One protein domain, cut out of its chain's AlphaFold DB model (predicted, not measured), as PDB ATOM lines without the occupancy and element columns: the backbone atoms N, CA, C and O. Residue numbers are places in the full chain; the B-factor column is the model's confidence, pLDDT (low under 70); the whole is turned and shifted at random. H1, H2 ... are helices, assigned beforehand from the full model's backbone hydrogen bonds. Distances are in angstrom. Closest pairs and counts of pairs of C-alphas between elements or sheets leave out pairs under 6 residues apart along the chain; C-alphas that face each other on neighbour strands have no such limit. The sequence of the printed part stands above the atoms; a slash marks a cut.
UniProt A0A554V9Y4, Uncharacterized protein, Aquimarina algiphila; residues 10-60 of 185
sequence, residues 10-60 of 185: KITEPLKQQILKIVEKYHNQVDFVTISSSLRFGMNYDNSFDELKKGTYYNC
ATOM      1  N   LYS A  10     118.014 122.572 115.634       93.69
ATOM      2  CA  LYS A  10     117.337 121.344 115.226       93.69
ATOM      3  C   LYS A  10     115.879 121.371 115.693       93.69
ATOM      4  O   LYS A  10     115.610 121.615 116.868       93.69
ATOM      5  N   ILE A  11     114.959 121.087 114.781       93.25
ATOM      6  CA  ILE A  11     113.543 120.885 115.087       93.25
ATOM      7  C   ILE A  11     113.357 119.416 115.464       93.25
ATOM      8  O   ILE A  11     113.742 118.510 114.721       93.25
ATOM      9  N   THR A  12     112.789 119.185 116.643       91.38
ATOM     10  CA  THR A  12     112.512 117.856 117.195       91.38
ATOM     11  C   THR A  12     111.020 117.549 117.146       91.38
ATOM     12  O   THR A  12     110.194 118.396 116.794       91.38
ATOM     13  N   GLU A  13     110.657 116.320 117.504       91.94
ATOM     14  CA  GLU A  13     109.254 115.975 117.712       91.94
ATOM     15  C   GLU A  13     108.660 116.731 118.913       91.94
ATOM     16  O   GLU A  13     109.407 117.080 119.831       91.94
ATOM     17  N   PRO A  14     107.343 117.026 118.912       92.94
ATOM     18  CA  PRO A  14     106.325 116.655 117.910       92.94
ATOM     19  C   PRO A  14     106.199 117.637 116.729       92.94
ATOM     20  O   PRO A  14     105.376 117.441 115.833       92.94
ATOM     21  N   LEU A  15     106.972 118.729 116.733       91.94
ATOM     22  CA  LEU A  15     106.827 119.812 115.759       91.94
ATOM     23  C   LEU A  15     107.168 119.358 114.335       91.94
ATOM     24  O   LEU A  15     106.494 119.767 113.388       91.94
ATOM     25  N   LYS A  16     108.160 118.471 114.177       93.31
ATOM     26  CA  LYS A  16     108.482 117.870 112.874       93.31
ATOM     27  C   LYS A  16     107.267 117.144 112.281       93.31
ATOM     28  O   LYS A  16     106.916 117.426 111.135       93.31
ATOM     29  N   GLN A  17     106.579 116.289 113.046       94.44
ATOM     30  CA  GLN A  17     105.352 115.638 112.566       94.44
ATOM     31  C   GLN A  17     104.264 116.639 112.158       94.44
ATOM     32  O   GLN A  17     103.570 116.430 111.164       94.44
ATOM     33  N   GLN A  18     104.095 117.735 112.898       94.44
ATOM     34  CA  GLN A  18     103.084 118.739 112.553       94.44
ATOM     35  C   GLN A  18     103.400 119.451 111.231       94.44
ATOM     36  O   GLN A  18     102.494 119.677 110.429       94.44
ATOM     37  N   ILE A  19     104.675 119.770 110.982       93.25
ATOM     38  CA  ILE A  19     105.125 120.349 109.707       93.25
ATOM     39  C   ILE A  19     104.862 119.363 108.566       93.25
ATOM     40  O   ILE A  19     104.261 119.746 107.563       93.25
ATOM     41  N   LEU A  20     105.240 118.091 108.738       94.94
ATOM     42  CA  LEU A  20     105.026 117.051 107.728       94.94
ATOM     43  C   LEU A  20     103.551 116.897 107.353       94.94
ATOM     44  O   LEU A  20     103.245 116.848 106.167       94.94
ATOM     45  N   LYS A  21     102.637 116.906 108.331       95.44
ATOM     46  CA  LYS A  21     101.187 116.836 108.076       95.44
ATOM     47  C   LYS A  21     100.675 117.991 107.215       95.44
ATOM     48  O   LYS A  21      99.782 117.805 106.394       95.44
ATOM     49  N   ILE A  22     101.218 119.192 107.402       94.00
ATOM     50  CA  ILE A  22     100.824 120.358 106.602       94.00
ATOM     51  C   ILE A  22     101.384 120.249 105.194       94.00
ATOM     52  O   ILE A  22     100.651 120.477 104.238       94.00
ATOM     53  N   VAL A  23     102.656 119.872 105.061       94.12
ATOM     54  CA  VAL A  23     103.262 119.675 103.743       94.12
ATOM     55  C   VAL A  23     102.524 118.584 102.966       94.12
ATOM     56  O   VAL A  23     102.230 118.784 101.795       94.12
ATOM     57  N   GLU A  24     102.135 117.485 103.619       94.56
ATOM     58  CA  GLU A  24     101.327 116.415 103.018       94.56
ATOM     59  C   GLU A  24      99.973 116.928 102.526       94.56
ATOM     60  O   GLU A  24      99.576 116.662 101.392       94.56
ATOM     61  N   LYS A  25      99.282 117.730 103.348       95.19
ATOM     62  CA  LYS A  25      97.996 118.337 102.980       95.19
ATOM     63  C   LYS A  25      98.095 119.188 101.710       95.19
ATOM     64  O   LYS A  25      97.149 119.218 100.929       95.19
ATOM     65  N   TYR A  26      99.218 119.875 101.508       93.81
ATOM     66  CA  TYR A  26      99.456 120.744 100.353       93.81
ATOM     67  C   TYR A  26     100.439 120.146  99.344       93.81
ATOM     68  O   TYR A  26     101.008 120.887  98.552       93.81
ATOM     69  N   HIS A  27     100.622 118.822  99.331       89.62
ATOM     70  CA  HIS A  27     101.667 118.137  98.563       89.62
ATOM     71  C   HIS A  27     101.807 118.634  97.112       89.62
ATOM     72  O   HIS A  27     102.904 118.930  96.656       89.62
ATOM     73  N   ASN A  28     100.686 118.800  96.403       89.88
ATOM     74  CA  ASN A  28     100.673 119.197  94.988       89.88
ATOM     75  C   ASN A  28     100.931 120.697  94.743       89.88
ATOM     76  O   ASN A  28     100.947 121.135  93.599       89.88
ATOM     77  N   GLN A  29     101.088 121.487  95.804       91.38
ATOM     78  CA  GLN A  29     101.348 122.931  95.772       91.38
ATOM     79  C   GLN A  29     102.711 123.277  96.391       91.38
ATOM     80  O   GLN A  29     103.053 124.452  96.511       91.38
ATOM     81  N   VAL A  30     103.478 122.272  96.823       90.06
ATOM     82  CA  VAL A  30     104.754 122.466  97.511       90.06
ATOM     83  C   VAL A  30     105.903 122.245  96.541       90.06
ATOM     84  O   VAL A  30     106.074 121.161  95.990       90.06
ATOM     85  N   ASP A  31     106.743 123.266  96.399       90.81
ATOM     86  CA  ASP A  31     108.078 123.108  95.841       90.81
ATOM     87  C   ASP A  31     109.041 122.641  96.946       90.81
ATOM     88  O   ASP A  31     109.378 123.387  97.875       90.81
ATOM     89  N   PHE A  32     109.442 121.368  96.881       91.56
ATOM     90  CA  PHE A  32     110.250 120.739  97.930       91.56
ATOM     91  C   PHE A  32     111.646 121.362  98.053       91.56
ATOM     92  O   PHE A  32     112.179 121.474  99.162       91.56
ATOM     93  N   VAL A  33     112.202 121.864  96.951       89.38
ATOM     94  CA  VAL A  33     113.494 122.559  96.944       89.38
ATOM     95  C   VAL A  33     113.392 123.867  97.733       89.38
ATOM     96  O   VAL A  33     114.203 124.129  98.626       89.38
ATOM     97  N   THR A  34     112.348 124.656  97.482       89.81
ATOM     98  CA  THR A  34     112.094 125.929  98.167       89.81
ATOM     99  C   THR A  34     111.873 125.717  99.658       89.81
ATOM    100  O   THR A  34     112.527 126.378 100.469       89.81
ATOM    101  N   ILE A  35     111.009 124.776 100.058       90.94
ATOM    102  CA  ILE A  35     110.739 124.556 101.488       90.94
ATOM    103  C   ILE A  35     111.960 123.986 102.225       90.94
ATOM    104  O   ILE A  35     112.155 124.279 103.408       90.94
ATOM    105  N   SER A  36     112.832 123.252 101.525       91.56
ATOM    106  CA  SER A  36     114.085 122.747 102.090       91.56
ATOM    107  C   SER A  36     114.982 123.873 102.595       91.56
ATOM    108  O   SER A  36     115.537 123.751 103.680       91.56
ATOM    109  N   SER A  37     115.044 125.017 101.904       88.25
ATOM    110  CA  SER A  37     115.828 126.181 102.358       88.25
ATOM    111  C   SER A  37     115.414 126.712 103.741       88.25
ATOM    112  O   SER A  37     116.218 127.313 104.450       88.25
ATOM    113  N   SER A  38     114.159 126.473 104.131       90.50
ATOM    114  CA  SER A  38     113.588 126.903 105.409       90.50
ATOM    115  C   SER A  38     113.675 125.840 106.504       90.50
ATOM    116  O   SER A  38     113.613 126.176 107.687       90.50
ATOM    117  N   LEU A  39     113.789 124.564 106.120       92.06
ATOM    118  CA  LEU A  39     113.691 123.419 107.029       92.06
ATOM    119  C   LEU A  39     114.979 122.605 107.132       92.06
ATOM    120  O   LEU A  39     115.096 121.785 108.038       92.06
ATOM    121  N   ARG A  40     115.938 122.779 106.227       89.50
ATOM    122  CA  ARG A  40     117.188 122.021 106.180       89.50
ATOM    123  C   ARG A  40     118.377 122.924 106.456       89.50
ATOM    124  O   ARG A  40     118.342 124.126 106.225       89.50
ATOM    125  N   PHE A  41     119.459 122.305 106.914       83.81
ATOM    126  CA  PHE A  41     120.760 122.960 106.889       83.81
ATOM    127  C   PHE A  41     121.152 123.240 105.432       83.81
ATOM    128  O   PHE A  41     120.846 122.425 104.557       83.81
ATOM    129  N   GLY A  42     121.815 124.371 105.177       78.56
ATOM    130  CA  GLY A  42     122.122 124.835 103.821       78.56
ATOM    131  C   GLY A  42     122.754 123.757 102.934       78.56
ATOM    132  O   GLY A  42     123.458 122.873 103.424       78.56
ATOM    133  N   MET A  43     122.489 123.845 101.627       74.19
ATOM    134  CA  MET A  43     122.918 122.883 100.598       74.19
ATOM    135  C   MET A  43     122.260 121.493 100.655       74.19
ATOM    136  O   MET A  43     122.603 120.645  99.836       74.19
ATOM    137  N   ASN A  44     121.305 121.249 101.556       83.75
ATOM    138  CA  ASN A  44     120.481 120.038 101.530       83.75
ATOM    139  C   ASN A  44     119.103 120.375 100.959       83.75
ATOM    140  O   ASN A  44     118.363 121.153 101.563       83.75
ATOM    141  N   TYR A  45     118.767 119.771  99.824       87.50
ATOM    142  CA  TYR A  45     117.493 119.969  99.142       87.50
ATOM    143  C   TYR A  45     116.788 118.631  98.979       87.50
ATOM    144  O   TYR A  45     117.395 117.667  98.517       87.50
ATOM    145  N   ASP A  46     115.519 118.594  99.363       90.19
ATOM    146  CA  ASP A  46     114.623 117.481  99.094       90.19
ATOM    147  C   ASP A  46     113.880 117.750  97.780       90.19
ATOM    148  O   ASP A  46     113.397 118.858  97.545       90.19
ATOM    149  N   ASN A  47     113.752 116.732  96.936       88.81
ATOM    150  CA  ASN A  47     113.011 116.784  95.672       88.81
ATOM    151  C   ASN A  47     111.660 116.064  95.752       88.81
ATOM    152  O   ASN A  47     110.884 116.069  94.796       88.81
ATOM    153  N   SER A  48     111.374 115.428  96.885       91.25
ATOM    154  CA  SER A  48     110.142 114.686  97.112       91.25
ATOM    155  C   SER A  48     109.715 114.744  98.571       91.25
ATOM    156  O   SER A  48     110.506 115.008  99.482       91.25
ATOM    157  N   PHE A  49     108.446 114.429  98.807       93.50
ATOM    158  CA  PHE A  49     107.921 114.330 100.159       93.50
ATOM    159  C   PHE A  49     108.587 113.212 100.979       93.50
ATOM    160  O   PHE A  49     108.778 113.357 102.187       93.50
ATOM    161  N   ASP A  50     109.000 112.116 100.337       93.81
ATOM    162  CA  ASP A  50     109.677 111.003 101.012       93.81
ATOM    163  C   ASP A  50     111.096 111.361 101.467       93.81
ATOM    164  O   ASP A  50     111.509 110.979 102.568       93.81
ATOM    165  N   GLU A  51     111.837 112.126 100.662       93.12
ATOM    166  CA  GLU A  51     113.124 112.708 101.071       93.12
ATOM    167  C   GLU A  51     112.932 113.663 102.256       93.12
ATOM    168  O   GLU A  51     113.618 113.551 103.284       93.12
ATOM    169  N   LEU A  52     111.902 114.511 102.168       92.81
ATOM    170  CA  LEU A  52     111.529 115.460 103.209       92.81
ATOM    171  C   LEU A  52     111.146 114.775 104.536       92.81
ATOM    172  O   LEU A  52     111.472 115.294 105.606       92.81
ATOM    173  N   LYS A  53     110.501 113.600 104.519       92.88
ATOM    174  CA  LYS A  53     110.188 112.817 105.736       92.88
ATOM    175  C   LYS A  53     111.444 112.345 106.469       92.88
ATOM    176  O   LYS A  53     111.530 112.439 107.701       92.88
ATOM    177  N   LYS A  54     112.416 111.825 105.719       91.81
ATOM    178  CA  LYS A  54     113.572 111.103 106.272       91.81
ATOM    179  C   LYS A  54     114.559 112.008 106.988       91.81
ATOM    180  O   LYS A  54     115.185 111.582 107.954       91.81
ATOM    181  N   GLY A  55     114.722 113.241 106.534       89.31
ATOM    182  CA  GLY A  55     115.880 114.000 106.967       89.31
ATOM    183  C   GLY A  55     115.686 114.879 108.207       89.31
ATOM    184  O   GLY A  55     114.609 114.969 108.806       89.31
ATOM    185  N   THR A  56     116.793 115.473 108.650       92.31
ATOM    186  CA  THR A  56     116.870 116.275 109.879       92.31
ATOM    187  C   THR A  56     116.465 117.718 109.619       92.31
ATOM    188  O   THR A  56     116.929 118.320 108.650       92.31
ATOM    189  N   TYR A  57     115.618 118.265 110.496       94.12
ATOM    190  CA  TYR A  57     115.074 119.611 110.336       94.12
ATOM    191  C   TYR A  57     115.809 120.618 111.207       94.12
ATOM    192  O   TYR A  57     116.175 120.312 112.342       94.12
ATOM    193  N   TYR A  58     115.948 121.834 110.696       93.44
ATOM    194  CA  TYR A  58     116.484 123.003 111.378       93.44
ATOM    195  C   TYR A  58     115.562 124.194 111.124       93.44
ATOM    196  O   TYR A  58     114.949 124.296 110.065       93.44
ATOM    197  N   ASN A  59     115.450 125.100 112.092       92.81
ATOM    198  CA  ASN A  59     114.705 126.338 111.897       92.81
ATOM    199  C   ASN A  59     115.547 127.357 111.118       92.81
ATOM    200  O   ASN A  59     116.179 128.230 111.715       92.81
ATOM    201  N   CYS A  60     115.544 127.238 109.793       90.25
ATOM    202  CA  CYS A  60     116.265 128.129 108.881       90.25
ATOM    203  C   CYS A  60     115.346 129.181 108.236       90.25
ATOM    204  O   CYS A  60     115.742 129.864 107.293       90.25
TER     205      CYS A  60
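This is residues 10 to 60 of the 185 residues of an uncharacterized protein of Aquimarina algiphila (UniProt A0A554V9Y4). Three short helices form a triangle, with the longest, H1, at one corner and H2 and H3 at the others; a short link of 6 residues joins H1 to H2, and a short link of 9 residues joins H2 to H3. Near one side, residues 10 to 11 pair briefly with residues 57 to 58, antiparallel. The printed part has 51 residues, with helices H1, H2, H3 in chain order and no named strand; its class is all helix, though only 25 residues are in named elements. It is compact, with a radius of gyration of the C-alphas of 9.9 A and spans of 26 by 25 by 16 A.

H1, residues 15 to 25, begins at C-alpha 15 (106.827, 119.812, 115.759) and is 15.6 A long. H3, residues 49 to 54, measures 8.9 A and ends at C-alpha 54 (113.572, 111.103, 106.272). H2, residues 32 to 39, measures 10.1 A.

H1 and H3 only just touch, with 3 pairs of C-alphas within 8 A, the closest being those of Leu 20 and Lys 53, 7.0 A apart. They run opposite ways at a shallow tilt of 16 degrees. H2 and H3 only just touch too, with 3 such pairs, the closest Phe 32 and Phe 49 at 7.2 A; they run the same way at 37 degrees, only just a steep tilt. H1 and H2 are apart. Every O i to N i+4 pair is within hydrogen-bond range in H1 and H3, and 3 of 4 in H2.

The C-alphas farthest apart, of Lys 10 and Asn 28, lie 26.3 A from each other. The printed part has no cut, and both links are short. Mean pLDDT of the printed part is 91.1; no printed residue is under 70.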